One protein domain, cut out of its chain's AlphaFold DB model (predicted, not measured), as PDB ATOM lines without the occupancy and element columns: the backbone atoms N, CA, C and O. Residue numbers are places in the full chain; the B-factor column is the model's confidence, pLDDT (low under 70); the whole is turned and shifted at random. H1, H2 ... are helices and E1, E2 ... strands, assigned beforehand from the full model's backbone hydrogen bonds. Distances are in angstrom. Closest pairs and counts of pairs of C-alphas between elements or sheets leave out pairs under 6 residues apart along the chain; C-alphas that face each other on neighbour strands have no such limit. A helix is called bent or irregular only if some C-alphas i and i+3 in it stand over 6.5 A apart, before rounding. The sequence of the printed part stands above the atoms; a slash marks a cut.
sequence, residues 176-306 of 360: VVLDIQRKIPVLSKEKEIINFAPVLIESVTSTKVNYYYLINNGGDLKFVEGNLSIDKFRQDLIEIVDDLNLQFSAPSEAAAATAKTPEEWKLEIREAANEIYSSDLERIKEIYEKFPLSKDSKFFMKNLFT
ATOM      1  N   VAL A 176     118.906 276.951 282.622       81.06
ATOM      2  CA  VAL A 176     118.120 277.244 283.835       81.06
ATOM      3  C   VAL A 176     118.977 277.087 285.086       81.06
ATOM      4  O   VAL A 176     119.014 277.987 285.921       81.06
ATOM      5  N   VAL A 177     119.688 275.966 285.215       84.81
ATOM      6  CA  VAL A 177     120.558 275.692 286.368       84.81
ATOM      7  C   VAL A 177     121.690 276.728 286.453       84.81
ATOM      8  O   VAL A 177     121.967 277.245 287.535       84.81
ATOM      9  N   LEU A 178     122.289 277.105 285.320       83.50
ATOM     10  CA  LEU A 178     123.311 278.155 285.260       83.50
ATOM     11  C   LEU A 178     122.754 279.538 285.632       83.50
ATOM     12  O   LEU A 178     123.424 280.299 286.328       83.50
ATOM     13  N   ASP A 179     121.538 279.883 285.203       79.38
ATOM     14  CA  ASP A 179     120.869 281.131 285.592       79.38
ATOM     15  C   ASP A 179     120.543 281.167 287.093       79.38
ATOM     16  O   ASP A 179     120.782 282.186 287.744       79.38
ATOM     17  N   ILE A 180     120.078 280.045 287.662       82.19
ATOM     18  CA  ILE A 180     119.912 279.889 289.114       82.19
ATOM     19  C   ILE A 180     121.246 280.182 289.808       82.19
ATOM     20  O   ILE A 180     121.285 281.049 290.681       82.19
ATOM     21  N   GLN A 181     122.338 279.540 289.375       84.25
ATOM     22  CA  GLN A 181     123.675 279.736 289.945       84.25
ATOM     23  C   GLN A 181     124.147 281.197 289.855       84.25
ATOM     24  O   GLN A 181     124.651 281.737 290.837       84.25
ATOM     25  N   ARG A 182     123.943 281.876 288.715       78.31
ATOM     26  CA  ARG A 182     124.322 283.294 288.527       78.31
ATOM     27  C   ARG A 182     123.612 284.248 289.487       78.31
ATOM     28  O   ARG A 182     124.152 285.307 289.797       78.31
ATOM     29  N   LYS A 183     122.390 283.912 289.902       78.00
ATOM     30  CA  LYS A 183     121.531 284.773 290.729       78.00
ATOM     31  C   LYS A 183     121.741 284.591 292.229       78.00
ATOM     32  O   LYS A 183     121.207 285.394 292.994       78.00
ATOM     33  N   ILE A 184     122.480 283.567 292.662       78.94
ATOM     34  CA  ILE A 184     122.803 283.389 294.078       78.94
ATOM     35  C   ILE A 184     123.910 284.378 294.474       78.94
ATOM     36  O   ILE A 184     124.991 284.361 293.883       78.94
ATOM     37  N   PRO A 185     123.666 285.270 295.449       69.94
ATOM     38  CA  PRO A 185     124.677 286.212 295.899       69.94
ATOM     39  C   PRO A 185     125.749 285.490 296.722       69.94
ATOM     40  O   PRO A 185     125.441 284.857 297.722       69.94
ATOM     41  N   VAL A 186     127.019 285.652 296.350       71.50
ATOM     42  CA  VAL A 186     128.147 285.278 297.220       71.50
ATOM     43  C   VAL A 186     128.394 286.393 298.242       71.50
ATOM     44  O   VAL A 186     128.274 287.583 297.911       71.50
ATOM     45  N   LEU A 187     128.750 286.035 299.480       69.56
ATOM     46  CA  LEU A 187     129.089 286.995 300.532       69.56
ATOM     47  C   LEU A 187     130.251 287.896 300.095       69.56
ATOM     48  O   LEU A 187     131.227 287.448 299.499       69.56
ATOM     49  N   SER A 188     130.177 289.190 300.416       67.38
ATOM     50  CA  SER A 188     131.122 290.208 299.923       67.38
ATOM     51  C   SER A 188     132.595 289.906 300.213       67.38
ATOM     52  O   SER A 188     133.453 290.318 299.443       67.38
ATOM     53  N   LYS A 189     132.871 289.189 301.306       71.31
ATOM     54  CA  LYS A 189     134.213 288.786 301.757       71.31
ATOM     55  C   LYS A 189     134.798 287.665 300.889       71.31
ATOM     56  O   LYS A 189     136.001 287.597 300.691       71.31
ATOM     57  N   GLU A 190     133.931 286.805 300.366       73.31
ATOM     58  CA  GLU A 190     134.293 285.600 299.619       73.31
ATOM     59  C   GLU A 190     134.288 285.831 298.110       73.31
ATOM     60  O   GLU A 190     134.930 285.077 297.391       73.31
ATOM     61  N   LYS A 191     133.660 286.911 297.624       72.94
ATOM     62  CA  LYS A 191     133.619 287.270 296.194       72.94
ATOM     63  C   LYS A 191     134.993 287.325 295.523       72.94
ATOM     64  O   LYS A 191     135.109 286.985 294.352       72.94
ATOM     65  N   GLU A 192     136.033 287.741 296.247       68.25
ATOM     66  CA  GLU A 192     137.400 287.821 295.708       68.25
ATOM     67  C   GLU A 192     138.046 286.447 295.462       68.25
ATOM     68  O   GLU A 192     139.031 286.348 294.726       68.25
ATOM     69  N   ILE A 193     137.493 285.392 296.066       70.00
ATOM     70  CA  ILE A 193     137.961 284.005 295.963       70.00
ATOM     71  C   ILE A 193     136.982 283.187 295.119       70.00
ATOM     72  O   ILE A 193     137.389 282.456 294.221       70.00
ATOM     73  N   ILE A 194     135.689 283.332 295.391       70.06
ATOM     74  CA  ILE A 194     134.600 282.543 294.840       70.06
ATOM     75  C   ILE A 194     133.668 283.516 294.127       70.06
ATOM     76  O   ILE A 194     132.737 284.067 294.704       70.06
ATOM     77  N   ASN A 195     133.929 283.755 292.842       58.91
ATOM     78  CA  ASN A 195     133.057 284.618 292.044       58.91
ATOM     79  C   ASN A 195     131.663 283.979 291.865       58.91
ATOM     80  O   ASN A 195     130.664 284.685 291.944       58.91
ATOM     81  N   PHE A 196     131.600 282.655 291.641       54.38
ATOM     82  CA  PHE A 196     130.344 281.906 291.432       54.38
ATOM     83  C   PHE A 196     130.394 280.413 291.839       54.38
ATOM     84  O   PHE A 196     129.472 279.662 291.525       54.38
ATOM     85  N   ALA A 197     131.473 279.947 292.477       59.69
ATOM     86  CA  ALA A 197     131.852 278.529 292.475       59.69
ATOM     87  C   ALA A 197     132.087 277.895 293.861       59.69
ATOM     88  O   ALA A 197     133.120 277.258 294.054       59.69
ATOM     89  N   PRO A 198     131.159 277.989 294.828       71.62
ATOM     90  CA  PRO A 198     131.081 276.900 295.787       71.62
ATOM     91  C   PRO A 198     130.465 275.663 295.116       71.62
ATOM     92  O   PRO A 198     130.514 274.590 295.689       71.62
ATOM     93  N   VAL A 199     129.905 275.787 293.903       86.56
ATOM     94  CA  VAL A 199     129.266 274.701 293.158       86.56
ATOM     95  C   VAL A 199     129.763 274.614 291.714       86.56
ATOM     96  O   VAL A 199     129.902 275.631 291.032       86.56
ATOM     97  N   LEU A 200     130.004 273.390 291.246       87.12
ATOM     98  CA  LEU A 200     130.408 273.032 289.888       87.12
ATOM     99  C   LEU A 200     129.358 272.096 289.276       87.12
ATOM    100  O   LEU A 200     129.193 270.966 289.728       87.12
ATOM    101  N   ILE A 201     128.640 272.555 288.252       89.19
ATOM    102  CA  ILE A 201     127.627 271.750 287.553       89.19
ATOM    103  C   ILE A 201     128.326 270.738 286.645       89.19
ATOM    104  O   ILE A 201     129.076 271.127 285.752       89.19
ATOM    105  N   GLU A 202     128.043 269.452 286.853       87.19
ATOM    106  CA  GLU A 202     128.610 268.346 286.076       87.19
ATOM    107  C   GLU A 202     127.692 267.936 284.925       87.19
ATOM    108  O   GLU A 202     128.145 267.782 283.792       87.19
ATOM    109  N   SER A 203     126.393 267.792 285.188       85.12
ATOM    110  CA  SER A 203     125.407 267.485 284.155       85.12
ATOM    111  C   SER A 203     123.995 267.834 284.601       85.12
ATOM    112  O   SER A 203     123.701 268.003 285.787       85.12
ATOM    113  N   VAL A 204     123.089 267.954 283.632       84.94
ATOM    114  CA  VAL A 204     121.684 268.274 283.884       84.94
ATOM    115  C   VAL A 204     120.793 267.367 283.040       84.94
ATOM    116  O   VAL A 204     121.055 267.110 281.868       84.94
ATOM    117  N   THR A 205     119.730 266.865 283.657       80.19
ATOM    118  CA  THR A 205     118.618 266.170 282.996       80.19
ATOM    119  C   THR A 205     117.402 267.094 282.957       80.19
ATOM    120  O   THR A 205     117.416 268.161 283.561       80.19
ATOM    121  N   SER A 206     116.297 266.671 282.342       71.25
ATOM    122  CA  SER A 206     115.074 267.490 282.289       71.25
ATOM    123  C   SER A 206     114.523 267.916 283.659       71.25
ATOM    124  O   SER A 206     113.760 268.872 283.732       71.25
ATOM    125  N   THR A 207     114.874 267.213 284.743       72.88
ATOM    126  CA  THR A 207     114.311 267.457 286.085       72.88
ATOM    127  C   THR A 207     115.340 267.530 287.206       72.88
ATOM    128  O   THR A 207     115.006 267.986 288.298       72.88
ATOM    129  N   LYS A 208     116.581 267.092 286.973       81.88
ATOM    130  CA  LYS A 208     117.626 267.005 287.998       81.88
ATOM    131  C   LYS A 208     118.935 267.616 287.540       81.88
ATOM    132  O   LYS A 208     119.272 267.520 286.362       81.88
ATOM    133  N   VAL A 209     119.693 268.125 288.500       89.69
ATOM    134  CA  VAL A 209     121.074 268.579 288.350       89.69
ATOM    135  C   VAL A 209     122.009 267.639 289.113       89.69
ATOM    136  O   VAL A 209     121.721 267.263 290.250       89.69
ATOM    137  N   ASN A 210     123.109 267.259 288.468       88.62
ATOM    138  CA  ASN A 210     124.272 266.624 289.078       88.62
ATOM    139  C   ASN A 210     125.373 267.679 289.182       88.62
ATOM    140  O   ASN A 210     125.688 268.362 288.202       88.62
ATOM    141  N   TYR A 211     125.931 267.851 290.369       91.69
ATOM    142  CA  TYR A 211     126.902 268.903 290.638       91.69
ATOM    143  C   TYR A 211     127.831 268.488 291.772       91.69
ATOM    144  O   TYR A 211     127.546 267.565 292.527       91.69
ATOM    145  N   TYR A 212     128.942 269.198 291.893       90.50
ATOM    146  CA  TYR A 212     129.849 269.116 293.023       90.50
ATOM    147  C   TYR A 212     129.734 270.397 293.829       90.50
ATOM    148  O   TYR A 212     129.681 271.476 293.240       90.50
ATOM    149  N   TYR A 213     129.724 270.304 295.151       90.69
ATOM    150  CA  TYR A 213     129.729 271.466 296.029       90.69
ATOM    151  C   TYR A 213     130.883 271.421 297.021       90.69
ATOM    152  O   TYR A 213     131.297 270.357 297.476       90.69
ATOM    153  N   LEU A 214     131.430 272.593 297.306       89.56
ATOM    154  CA  LEU A 214     132.559 272.808 298.182       89.56
ATOM    155  C   LEU A 214     132.075 272.821 299.630       89.56
ATOM    156  O   LEU A 214     131.171 273.579 299.975       89.56
ATOM    157  N   ILE A 215     132.711 272.021 300.473       90.38
ATOM    158  CA  ILE A 215     132.519 272.040 301.922       90.38
ATOM    159  C   ILE A 215     133.805 272.476 302.617       90.38
ATOM    160  O   ILE A 215     134.902 272.248 302.105       90.38
ATOM    161  N   ASN A 216     133.660 273.062 303.803       89.25
ATOM    162  CA  ASN A 216     134.762 273.474 304.666       89.25
ATOM    163  C   ASN A 216     134.690 272.730 306.003       89.25
ATOM    164  O   ASN A 216     133.879 273.049 306.872       89.25
ATOM    165  N   ASN A 217     135.574 271.752 306.191       86.25
ATOM    166  CA  ASN A 217     135.654 270.963 307.416       86.25
ATOM    167  C   ASN A 217     136.757 271.500 308.327       86.25
ATOM    168  O   ASN A 217     137.801 270.878 308.496       86.25
ATOM    169  N   GLY A 218     136.522 272.670 308.921       77.50
ATOM    170  CA  GLY A 218     137.464 273.249 309.879       77.50
ATOM    171  C   GLY A 218     138.801 273.630 309.243       77.50
ATOM    172  O   GLY A 218     139.848 273.391 309.836       77.50
ATOM    173  N   GLY A 219     138.762 274.217 308.048       78.00
ATOM    174  CA  GLY A 219     139.942 274.640 307.301       78.00
ATOM    175  C   GLY A 219     140.282 273.738 306.120       78.00
ATOM    176  O   GLY A 219     140.965 274.211 305.220       78.00
ATOM    177  N   ASP A 220     139.798 272.496 306.091       84.31
ATOM    178  CA  ASP A 220     140.045 271.569 304.985       84.31
ATOM    179  C   ASP A 220     138.893 271.619 303.977       84.31
ATOM    180  O   ASP A 220     137.735 271.341 304.315       84.31
ATOM    181  N   LEU A 221     139.217 271.978 302.735       88.06
ATOM    182  CA  LEU A 221     138.248 272.084 301.650       88.06
ATOM    183  C   LEU A 221     138.122 270.784 300.867       88.06
ATOM    184  O   LEU A 221     139.113 270.127 300.563       88.06
ATOM    185  N   LYS A 222     136.890 270.445 300.487       89.56
ATOM    186  CA  LYS A 222     136.618 269.302 299.614       89.56
ATOM    187  C   LYS A 222     135.391 269.543 298.746       89.56
ATOM    188  O   LYS A 222     134.414 270.113 299.222       89.56
ATOM    189  N   PHE A 223     135.414 269.050 297.510       89.56
ATOM    190  CA  PHE A 223     134.204 268.926 296.703       89.56
ATOM    191  C   PHE A 223     133.488 267.599 296.973       89.56
ATOM    192  O   PHE A 223     134.099 266.528 296.980       89.56
ATOM    193  N   VAL A 224     132.178 267.676 297.189       89.56
ATOM    194  CA  VAL A 224     131.298 266.528 297.416       89.56
ATOM    195  C   VAL A 224     130.222 266.505 296.341       89.56
ATOM    196  O   VAL A 224     129.728 267.548 295.923       89.56
ATOM    197  N   GLU A 225     129.878 265.309 295.875       88.94
ATOM    198  CA  GLU A 225     128.823 265.103 294.886       88.94
ATOM    199  C   GLU A 225     127.437 265.410 295.469       88.94
ATOM    200  O   GLU A 225     127.099 265.007 296.586       88.94
ATOM    201  N   GLY A 226     126.616 266.085 294.671       85.88
ATOM    202  CA  GLY A 226     125.215 266.379 294.930       85.88
ATOM    203  C   GLY A 226     124.339 266.007 293.732       85.88
ATOM    204  O   GLY A 226     124.711 266.170 292.567       85.88
ATOM    205  N   ASN A 227     123.137 265.505 294.020       90.44
ATOM    206  CA  ASN A 227     122.084 265.276 293.032       90.44
ATOM    207  C   ASN A 227     120.746 265.710 293.614       90.44
ATOM    208  O   ASN A 227     120.313 265.181 294.638       90.44
ATOM    209  N   LEU A 228     120.054 266.615 292.929       88.50
ATOM    210  CA  LEU A 228     118.724 267.042 293.349       88.50
ATOM    211  C   LEU A 228     117.892 267.576 292.185       88.50
ATOM    212  O   LEU A 228     118.367 267.723 291.058       88.50
ATOM    213  N   SER A 229     116.613 267.807 292.449       81.75
ATOM    214  CA  SER A 229     115.675 268.324 291.461       81.75
ATOM    215  C   SER A 229     115.893 269.822 291.202       81.75
ATOM    216  O   SER A 229     116.169 270.581 292.125       81.75
ATOM    217  N   ILE A 230     115.788 270.278 289.950       82.31
ATOM    218  CA  ILE A 230     116.148 271.662 289.562       82.31
ATOM    219  C   ILE A 230     115.388 272.718 290.390       82.31
ATOM    220  O   ILE A 230     115.949 273.753 290.742       82.31
ATOM    221  N   ASP A 231     114.139 272.437 290.765       78.50
ATOM    222  CA  ASP A 231     113.288 273.287 291.610       78.50
ATOM    223  C   ASP A 231     113.846 273.514 293.026       78.50
ATOM    224  O   ASP A 231     113.624 274.573 293.613       78.50
ATOM    225  N   LYS A 232     114.606 272.557 293.565       85.75
ATOM    226  CA  LYS A 232     115.245 272.658 294.886       85.75
ATOM    227  C   LYS A 232     116.662 273.223 294.827       85.75
ATOM    228  O   LYS A 232     117.197 273.610 295.862       85.75
ATOM    229  N   PHE A 233     117.254 273.320 293.634       89.06
ATOM    230  CA  PHE A 233     118.668 273.667 293.468       89.06
ATOM    231  C   PHE A 233     119.007 275.035 294.031       89.06
ATOM    232  O   PHE A 233     120.036 275.219 294.665       89.06
ATOM    233  N   ARG A 234     118.097 275.995 293.866       86.12
ATOM    234  CA  ARG A 234     118.285 277.345 294.392       86.12
ATOM    235  C   ARG A 234     118.472 277.360 295.911       86.12
ATOM    236  O   ARG A 234     119.319 278.099 296.393       86.12
ATOM    237  N   GLN A 235     117.654 276.600 296.638       85.25
ATOM    238  CA  GLN A 235     117.704 276.564 298.098       85.25
ATOM    239  C   GLN A 235     118.993 275.890 298.576       85.25
ATOM    240  O   GLN A 235     119.661 276.414 299.458       85.25
ATOM    241  N   ASP A 236     119.378 274.799 297.918       89.88
ATOM    242  CA  ASP A 236     120.614 274.073 298.204       89.88
ATOM    243  C   ASP A 236     121.863 274.949 297.996       89.88
ATOM    244  O   ASP A 236     122.730 275.017 298.861       89.88
ATOM    245  N   LEU A 237     121.915 275.732 296.908       86.94
ATOM    246  CA  LEU A 237     123.007 276.685 296.682       86.94
ATOM    247  C   LEU A 237     123.126 277.748 297.783       86.94
ATOM    248  O   LEU A 237     124.236 278.178 298.082       86.94
ATOM    249  N   ILE A 238     122.002 278.209 298.339       85.25
ATOM    250  CA  ILE A 238     122.004 279.193 299.430       85.25
ATOM    251  C   ILE A 238     122.595 278.557 300.689       85.25
ATOM    252  O   ILE A 238     123.489 279.141 301.292       85.25
ATOM    253  N   GLU A 239     122.150 277.347 301.029       87.69
ATOM    254  CA  GLU A 239     122.654 276.594 302.183       87.69
ATOM    255  C   GLU A 239     124.157 276.318 302.057       87.69
ATOM    256  O   GLU A 239     124.908 276.603 302.982       87.69
ATOM    257  N   ILE A 240     124.626 275.893 300.878       88.88
ATOM    258  CA  ILE A 240     126.056 275.669 300.613       88.88
ATOM    259  C   ILE A 240     126.881 276.947 300.818       88.88
ATOM    260  O   ILE A 240     127.967 276.894 301.395       88.88
ATOM    261  N   VAL A 241     126.405 278.094 300.320       84.56
ATOM    262  CA  VAL A 241     127.110 279.378 300.486       84.56
ATOM    263  C   VAL A 241     127.173 279.772 301.961       84.56
ATOM    264  O   VAL A 241     128.232 280.192 302.427       84.56
ATOM    265  N   ASP A 242     126.068 279.626 302.689       83.31
ATOM    266  CA  ASP A 242     125.990 279.981 304.106       83.31
ATOM    267  C   ASP A 242     126.865 279.057 304.978       83.31
ATOM    268  O   ASP A 242     127.537 279.530 305.903       83.31
ATOM    269  N   ASP A 243     126.920 277.763 304.653       85.75
ATOM    270  CA  ASP A 243     127.665 276.746 305.404       85.75
ATOM    271  C   ASP A 243     129.182 276.778 305.144       85.75
ATOM    272  O   ASP A 243     129.961 276.315 305.983       85.75
ATOM    273  N   LEU A 244     129.635 277.336 304.013       86.06
ATOM    274  CA  LEU A 244     131.054 277.341 303.643       86.06
ATOM    275  C   LEU A 244     131.925 278.125 304.641       86.06
ATOM    276  O   LEU A 244     133.037 277.695 304.964       86.06
ATOM    277  N   ASN A 245     131.418 279.262 305.133       82.94
ATOM    278  CA  ASN A 245     131.968 280.055 306.239       82.94
ATOM    279  C   ASN A 245     133.513 280.146 306.255       82.94
ATOM    280  O   ASN A 245     134.175 279.726 307.215       82.94
ATOM    281  N   LEU A 246     134.113 280.669 305.177       84.75
ATOM    282  CA  LEU A 246     135.571 280.766 305.070       84.75
ATOM    283  C   LEU A 246     136.121 281.811 306.051       84.75
ATOM    284  O   LEU A 246     135.630 282.937 306.154       84.75
ATOM    285  N   GLN A 247     137.187 281.452 306.766       84.69
ATOM    286  CA  GLN A 247     137.833 282.343 307.731       84.69
ATOM    287  C   GLN A 247     139.038 283.042 307.100       84.69
ATOM    288  O   GLN A 247     139.922 282.395 306.539       84.69
ATOM    289  N   PHE A 248     139.098 284.369 307.211       82.62
ATOM    290  CA  PHE A 248     140.122 285.188 306.561       82.62
ATOM    291  C   PHE A 248     141.122 285.740 307.570       82.62
ATOM    292  O   PHE A 248     140.733 286.300 308.596       82.62
ATOM    293  N   SER A 249     142.414 285.628 307.266       79.25
ATOM    294  CA  SER A 249     143.467 286.247 308.072       79.25
ATOM    295  C   SER A 249     143.551 287.750 307.771       79.25
ATOM    296  O   SER A 249     143.909 288.137 306.656       79.25
ATOM    297  N   ALA A 250     143.250 288.605 308.751       69.62
ATOM    298  CA  ALA A 250     143.431 290.053 308.639       69.62
ATOM    299  C   ALA A 250     144.786 290.490 309.239       69.62
ATOM    300  O   ALA A 250     145.185 289.948 310.270       69.62
ATOM    301  N   PRO A 251     145.482 291.503 308.676       58.94
ATOM    302  CA  PRO A 251     146.810 291.935 309.144       58.94
ATOM    303  C   PRO A 251     146.877 292.448 310.597       58.94
ATOM    304  O   PRO A 251     147.969 292.708 311.096       58.94
ATOM    305  N   SER A 252     145.735 292.646 311.262       59.38
ATOM    306  CA  SER A 252     145.627 293.345 312.549       59.38
ATOM    307  C   SER A 252     144.800 292.623 313.620       59.38
ATOM    308  O   SER A 252     144.563 293.205 314.676       59.38
ATOM    309  N   GLU A 253     144.367 291.380 313.390       59.22
ATOM    310  CA  GLU A 253     143.593 290.596 314.364       59.22
ATOM    311  C   GLU A 253     144.268 289.253 314.659       59.22
ATOM    312  O   GLU A 253     145.012 288.718 313.835       59.22
ATOM    313  N   ALA A 254     144.017 288.701 315.848       59.25
ATOM    314  CA  ALA A 254     144.412 287.335 316.166       59.25
ATOM    315  C   ALA A 254     143.620 286.381 315.261       59.25
ATOM    316  O   ALA A 254     142.450 286.100 315.513       59.25
ATOM    317  N   ALA A 255     144.252 285.938 314.178       62.81
ATOM    318  CA  ALA A 255     143.652 285.028 313.221       62.81
ATOM    319  C   ALA A 255     143.334 283.687 313.902       62.81
ATOM    320  O   ALA A 255     144.143 283.155 314.669       62.81
ATOM    321  N   ALA A 256     142.148 283.139 313.629       71.12
ATOM    322  CA  ALA A 256     141.834 281.766 314.002       71.12
ATOM    323  C   ALA A 256     142.860 280.810 313.370       71.12
ATOM    324  O   ALA A 256     143.405 281.101 312.307       71.12
ATOM    325  N   ALA A 257     143.110 279.654 313.993       73.25
ATOM    326  CA  ALA A 257     144.111 278.694 313.509       73.25
ATOM    327  C   ALA A 257     143.858 278.209 312.064       73.25
ATOM    328  O   ALA A 257     144.775 277.749 311.395       73.25
ATOM    329  N   THR A 258     142.615 278.328 311.602       79.50
ATOM    330  CA  THR A 258     142.114 277.905 310.291       79.50
ATOM    331  C   THR A 258     141.913 279.068 309.318       79.50
ATOM    332  O   THR A 258     141.432 278.857 308.209       79.50
ATOM    333  N   ALA A 259     142.234 280.300 309.726       83.81
ATOM    334  CA  ALA A 259     142.063 281.481 308.895       83.81
ATOM    335  C   ALA A 259     143.208 281.618 307.886       83.81
ATOM    336  O   ALA A 259     144.378 281.542 308.258       83.81
ATOM    337  N   LYS A 260     142.858 281.860 306.620       85.38
ATOM    338  CA  LYS A 260     143.803 281.922 305.495       85.38
ATOM    339  C   LYS A 260     143.647 283.220 304.713       85.38
ATOM    340  O   LYS A 260     142.631 283.916 304.811       85.38
ATOM    341  N   THR A 261     144.664 283.577 303.946       85.44
ATOM    342  CA  THR A 261     144.603 284.688 302.994       85.44
ATOM    343  C   THR A 261     143.739 284.315 301.781       85.44
ATOM    344  O   THR A 261     143.553 283.132 301.490       85.44
ATOM    345  N   PRO A 262     143.231 285.297 301.012       82.81
ATOM    346  CA  PRO A 262     142.485 285.010 299.789       82.81
ATOM    347  C   PRO A 262     143.234 284.144 298.769       82.81
ATOM    348  O   PRO A 262     142.617 283.322 298.097       82.81
ATOM    349  N   GLU A 263     144.555 284.297 298.650       80.44
ATOM    350  CA  GLU A 263     145.360 283.500 297.714       80.44
ATOM    351  C   GLU A 263     145.556 282.054 298.190       80.44
ATOM    352  O   GLU A 263     145.509 281.135 297.375       80.44
ATOM    353  N   GLU A 264     145.702 281.833 299.500       84.19
ATOM    354  CA  GLU A 264     145.743 280.485 300.082       84.19
ATOM    355  C   GLU A 264     144.411 279.756 299.876       84.19
ATOM    356  O   GLU A 264     144.401 278.617 299.419       84.19
ATOM    357  N   TRP A 265     143.280 280.436 300.090       85.56
ATOM    358  CA  TRP A 265     141.973 279.844 299.805       85.56
ATOM    359  C   TRP A 265     141.782 279.496 298.327       85.56
ATOM    360  O   TRP A 265     141.282 278.419 298.014       85.56
ATOM    361  N   LYS A 266     142.205 280.363 297.398       80.81
ATOM    362  CA  LYS A 266     142.146 280.053 295.957       80.81
ATOM    363  C   LYS A 266     142.951 278.799 295.611       80.81
ATOM    364  O   LYS A 266     142.511 278.017 294.769       80.81
ATOM    365  N   LEU A 267     144.122 278.626 296.228       79.50
ATOM    366  CA  LEU A 267     144.959 277.450 296.016       79.50
ATOM    367  C   LEU A 267     144.275 276.182 296.536       79.50
ATOM    368  O   LEU A 267     144.223 275.193 295.817       79.50
ATOM    369  N   GLU A 268     143.694 276.222 297.729       85.31
ATOM    370  CA  GLU A 268     143.038 275.046 298.308       85.31
ATOM    371  C   GLU A 268     141.748 274.658 297.601       85.31
ATOM    372  O   GLU A 268     141.485 273.477 297.413       85.31
ATOM    373  N   ILE A 269     140.962 275.632 297.139       83.81
ATOM    374  CA  ILE A 269     139.789 275.346 296.305       83.81
ATOM    375  C   ILE A 269     140.226 274.633 295.021       83.81
ATOM    376  O   ILE A 269     139.561 273.700 294.576       83.81
ATOM    377  N   ARG A 270     141.354 275.047 294.431       78.69
ATOM    378  CA  ARG A 270     141.935 274.368 293.268       78.69
ATOM    379  C   ARG A 270     142.387 272.952 293.623       78.69
ATOM    380  O   ARG A 270     142.111 272.034 292.863       78.69
ATOM    381  N   GLU A 271     143.087 272.762 294.737       81.69
ATOM    382  CA  GLU A 271     143.525 271.432 295.178       81.69
ATOM    383  C   GLU A 271     142.340 270.502 295.453       81.69
ATOM    384  O   GLU A 271     142.351 269.371 294.983       81.69
ATOM    385  N   ALA A 272     141.283 271.004 296.095       85.00
ATOM    386  CA  ALA A 272     140.042 270.275 296.330       85.00
ATOM    387  C   ALA A 272     139.305 269.935 295.027       85.00
ATOM    388  O   ALA A 272     138.753 268.842 294.895       85.00
ATOM    389  N   ALA A 273     139.277 270.858 294.057       81.56
ATOM    390  CA  ALA A 273     138.728 270.578 292.730       81.56
ATOM    391  C   ALA A 273     139.514 269.451 292.056       81.56
ATOM    392  O   ALA A 273     138.906 268.613 291.395       81.56
ATOM    393  N   ASN A 274     140.827 269.388 292.321       78.19
ATOM    394  CA  ASN A 274     141.693 268.347 291.796       78.19
ATOM    395  C   ASN A 274     141.556 266.957 292.455       78.19
ATOM    396  O   ASN A 274     142.398 266.072 292.276       78.19
ATOM    397  N   GLU A 275     140.540 266.763 293.289       82.69
ATOM    398  CA  GLU A 275     140.171 265.443 293.800       82.69
ATOM    399  C   GLU A 275     138.928 264.874 293.101       82.69
ATOM    400  O   GLU A 275     138.570 263.716 293.333       82.69
ATOM    401  N   ILE A 276     138.259 265.667 292.258       80.69
ATOM    402  CA  ILE A 276     137.087 265.230 291.497       80.69
ATOM    403  C   ILE A 276     137.524 264.214 290.429       80.69
ATOM    404  O   ILE A 276     138.642 264.238 289.917       80.69
ATOM    405  N   TYR A 277     136.634 263.289 290.062       75.50
ATOM    406  CA  TYR A 277     136.904 262.362 288.966       75.50
ATOM    407  C   TYR A 277     137.222 263.106 287.660       75.50
ATOM    408  O   TYR A 277     136.468 263.966 287.205       75.50
ATOM    409  N   SER A 278     138.319 262.722 287.001       73.31
ATOM    410  CA  SER A 278     138.835 263.418 285.812       73.31
ATOM    411  C   SER A 278     137.819 263.519 284.669       73.31
ATOM    412  O   SER A 278     137.760 264.532 283.982       73.31
ATOM    413  N   SER A 279     136.991 262.486 284.475       73.31
ATOM    414  CA  SER A 279     135.930 262.489 283.459       73.31
ATOM    415  C   SER A 279     134.859 263.543 283.716       73.31
ATOM    416  O   SER A 279     134.235 264.039 282.780       73.31
ATOM    417  N   ASP A 280     134.608 263.848 284.982       79.12
ATOM    418  CA  ASP A 280     133.546 264.750 285.410       79.12
ATOM    419  C   ASP A 280     134.051 266.184 285.328       79.12
ATOM    420  O   ASP A 280     133.366 267.053 284.797       79.12
ATOM    421  N   LEU A 281     135.304 266.402 285.724       78.38
ATOM    422  CA  LEU A 281     136.021 267.657 285.516       78.38
ATOM    423  C   LEU A 281     136.087 268.070 284.047       78.38
ATOM    424  O   LEU A 281     135.918 269.250 283.744       78.38
ATOM    425  N   GLU A 282     136.298 267.124 283.129       74.62
ATOM    426  CA  GLU A 282     136.252 267.400 281.689       74.62
ATOM    427  C   GLU A 282     134.877 267.939 281.268       74.62
ATOM    428  O   GLU A 282     134.805 268.983 280.618       74.62
ATOM    429  N   ARG A 283     133.785 267.303 281.713       78.06
ATOM    430  CA  ARG A 283     132.415 267.752 281.404       78.06
ATOM    431  C   ARG A 283     132.087 269.104 282.035       78.06
ATOM    432  O   ARG A 283     131.565 269.986 281.356       78.06
ATOM    433  N   ILE A 284     132.458 269.300 283.299       82.81
ATOM    434  CA  ILE A 284     132.342 270.582 284.008       82.81
ATOM    435  C   ILE A 284     133.057 271.674 283.202       82.81
ATOM    436  O   ILE A 284     132.493 272.735 282.923       82.81
ATOM    437  N   LYS A 285     134.295 271.419 282.777       77.94
ATOM    438  CA  LYS A 285     135.083 272.374 282.000       77.94
ATOM    439  C   LYS A 285     134.408 272.725 280.675       77.94
ATOM    440  O   LYS A 285     134.296 273.911 280.368       77.94
ATOM    441  N   GLU A 286     133.917 271.739 279.929       79.88
ATOM    442  CA  GLU A 286     133.183 271.968 278.677       79.88
ATOM    443  C   GLU A 286     131.944 272.856 278.884       79.88
ATOM    444  O   GLU A 286     131.729 273.807 278.123       79.88
ATOM    445  N   ILE A 287     131.166 272.604 279.947       82.00
ATOM    446  CA  ILE A 287     129.982 273.403 280.300       82.00
ATOM    447  C   ILE A 287     130.363 274.870 280.491       82.00
ATOM    448  O   ILE A 287     129.753 275.748 279.880       82.00
ATOM    449  N   TYR A 288     131.375 275.156 281.309       79.12
ATOM    450  CA  TYR A 288     131.723 276.533 281.665       79.12
ATOM    451  C   TYR A 288     132.594 277.249 280.621       79.12
ATOM    452  O   TYR A 288     132.608 278.483 280.578       79.12
ATOM    453  N   GLU A 289     133.281 276.511 279.743       76.75
ATOM    454  CA  GLU A 289     133.895 277.073 278.535       76.75
ATOM    455  C   GLU A 289     132.827 277.583 277.561       76.75
ATOM    456  O   GLU A 289     132.962 278.692 277.025       76.75
ATOM    457  N   LYS A 290     131.747 276.808 277.377       75.50
ATOM    458  CA  LYS A 290     130.616 277.172 276.515       75.50
ATOM    459  C   LYS A 290     129.726 278.242 277.155       75.50
ATOM    460  O   LYS A 290     129.365 279.212 276.491       75.50
ATOM    461  N   PHE A 291     129.426 278.110 278.446       76.38
ATOM    462  CA  PHE A 291     128.482 278.953 279.181       76.38
ATOM    463  C   PHE A 291     129.118 279.564 280.443       76.38
ATOM    464  O   PHE A 291     128.800 279.182 281.571       76.38
ATOM    465  N   PRO A 292     130.008 280.559 280.291       74.38
ATOM    466  CA  PRO A 292     130.634 281.227 281.428       74.38
ATOM    467  C   PRO A 292     129.588 281.936 282.305       74.38
ATOM    468  O   PRO A 292     128.649 282.556 281.802       74.38
ATOM    469  N   LEU A 293     129.754 281.897 283.627       71.06
ATOM    470  CA  LEU A 293     128.848 282.553 284.583       71.06
ATOM    471  C   LEU A 293     128.983 284.090 284.589       71.06
ATOM    472  O   LEU A 293     128.033 284.801 284.890       71.06
ATOM    473  N   SER A 294     130.148 284.602 284.193       67.12
ATOM    474  CA  SER A 294     130.475 286.021 283.998       67.12
ATOM    475  C   SER A 294     131.737 286.198 283.134       67.12
ATOM    476  O   SER A 294     132.435 285.228 282.823       67.12
ATOM    477  N   LYS A 295     132.102 287.442 282.789       62.66
ATOM    478  CA  LYS A 295     133.395 287.734 282.132       62.66
ATOM    479  C   LYS A 295     134.591 287.264 282.977       62.66
ATOM    480  O   LYS A 295     135.537 286.708 282.425       62.66
ATOM    481  N   ASP A 296     134.491 287.392 284.298       54.03
ATOM    482  CA  ASP A 296     135.531 286.996 285.255       54.03
ATOM    483  C   ASP A 296     135.521 285.489 285.547       54.03
ATOM    484  O   ASP A 296     136.551 284.908 285.887       54.03
ATOM    485  N   SER A 297     134.385 284.817 285.346       56.56
ATOM    486  CA  SER A 297     134.282 283.363 285.503       56.56
ATOM    487  C   SER A 297     135.136 282.603 284.489       56.56
ATOM    488  O   SER A 297     135.686 281.566 284.833       56.56
ATOM    489  N   LYS A 298     135.346 283.135 283.270       57.34
ATOM    490  CA  LYS A 298     136.293 282.530 282.318       57.34
ATOM    491  C   LYS A 298     137.705 282.509 282.885       57.34
ATOM    492  O   LYS A 298     138.423 281.539 282.684       57.34
ATOM    493  N   PHE A 299     138.103 283.575 283.579       52.34
ATOM    494  CA  PHE A 299     139.408 283.658 284.224       52.34
ATOM    495  C   PHE A 299     139.481 282.717 285.427       52.34
ATOM    496  O   PHE A 299     140.435 281.955 285.530       52.34
ATOM    497  N   PHE A 300     138.452 282.704 286.279       55.31
ATOM    498  CA  PHE A 300     138.375 281.789 287.419       55.31
ATOM    499  C   PHE A 300     138.389 280.320 286.988       55.31
ATOM    500  O   PHE A 300     139.256 279.598 287.441       55.31
ATOM    501  N   MET A 301     137.526 279.885 286.066       62.03
ATOM    502  CA  MET A 301     137.484 278.493 285.592       62.03
ATOM    503  C   MET A 301     138.766 278.109 284.868       62.03
ATOM    504  O   MET A 301     139.302 277.025 285.081       62.03
ATOM    505  N   LYS A 302     139.336 279.032 284.085       57.47
ATOM    506  CA  LYS A 302     140.665 278.826 283.524       57.47
ATOM    507  C   LYS A 302     141.683 278.608 284.637       57.47
ATOM    508  O   LYS A 302     142.410 277.643 284.539       57.47
ATOM    509  N   ASN A 303     141.713 279.403 285.703       52.81
ATOM    510  CA  ASN A 303     142.680 279.251 286.798       52.81
ATOM    511  C   ASN A 303     142.352 278.118 287.784       52.81
ATOM    512  O   ASN A 303     143.262 277.626 288.437       52.81
ATOM    513  N   LEU A 304     141.093 277.702 287.916       57.91
ATOM    514  CA  LEU A 304     140.681 276.539 288.700       57.91
ATOM    515  C   LEU A 304     141.196 275.268 288.012       57.91
ATOM    516  O   LEU A 304     141.781 274.412 288.658       57.91
ATOM    517  N   PHE A 305     141.084 275.203 286.681       54.12
ATOM    518  CA  PHE A 305     141.492 274.042 285.882       54.12
ATOM    519  C   PHE A 305     142.874 274.169 285.215       54.12
ATOM    520  O   PHE A 305     143.332 273.236 284.553       54.12
ATOM    521  N   THR A 306     143.566 275.302 285.365       49.22
ATOM    522  CA  THR A 306     144.979 275.474 284.986       49.22
ATOM    523  C   THR A 306     145.806 275.717 286.241       49.22
ATOM    524  O   THR A 306     145.918 276.824 286.753       49.22
TER     525      THR A 306
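What this domain is: This is residues 176 to 306 of the 360 residues of an uncharacterized protein of viral metagenome (UniProt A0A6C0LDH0). A strongly twisted sheet of three antiparallel strands forms a slab, with H2 running along one face beside the short H1, and H4 crossing the opposite face at E1. H3 crosses E3 and E2, H5 packs on H3 and H4 away from the sheet, and the link from H2 to H3 loops outward to Ser 252 at one end of the long axis. The printed part has 131 residues with five named helices and three named strands, in the order H1 E1 E2 E3 H2 H3 H4 H5; the class is mixed, helices and strands. The sheet's order is E1, E2, E3. The whole is compact, with a radius of gyration of the C-alphas of 14.5 A, yet elongated, with spans of 50 by 30 by 26 A.

How they stand to each other: Begin with E1, residues 199 to 204, E2, residues 208 to 217, and E3, residues 220 to 229: a meander, each strand the antiparallel neighbour of the one before. In the hairpin E1 and E2, look for N 200 and O 212, 2.8 A apart; in the hairpin E2 and E3, for N 211 and O 226, 3.0 A. H2, residues 230 to 244, is over E2 and E3, along the strands; its closest C-alphas to E2 are Ile 230 and Lys 208, 5.1 A. On the same face, H1, residues 176 to 183, touches H2 at Ile 180 and Arg 234, C-alphas 6.1 A apart, at a tilt of 35.4 degrees, only just steep. On the opposite face, H4, residues 278 to 290, runs across E1 at 88 degrees on the local plane; the closest C-alphas are Ile 284 and Glu 202, 4.8 A. H3, residues 262 to 273, runs across E3 at 63 degrees on the local plane; the closest C-alphas are Ala 272 and Lys 222, 4.8 A. H5, residues 295 to 305, is not on the sheet; with H4 it makes a helical hairpin at a shallow tilt of 16 degrees, closest C-alphas Lys 298 and Glu 289, 7.1 A. H5 also touches residues 269 to 273 of H3, closest C-alphas Leu 304 and Arg 270, 5.2 A. Every O i to N i+4 pair is within hydrogen-bond range in H1, H3 and H4, against 9 of 11 in H2 and 6 of 7 in H5.

Where its parts are: Find C-alpha 176, where H1 begins, at (118.120, 277.244, 283.835). E2 covers 26.8 A, E3 28.1 A and E1 13.6 A. H2 runs 21.3 A from C-alpha 230 at (116.148, 271.662, 289.562), and is irregular: C-alphas 231 and 234 are 7.0 A apart. H4 covers 18.5 A, H3 16.5 A, and H5 16.3 A, ending at C-alpha 305 at (141.492, 274.042, 285.882).

The domain as a whole: The C-alphas farthest apart are Ser 206 and Ser 252, 50.2 A. The printed part has no cut; the long links are H1 to E1 and H2 to H3. Mean pLDDT of the printed part is 77.6; among the residues under 70 are 250 to 255 and 294 to 306.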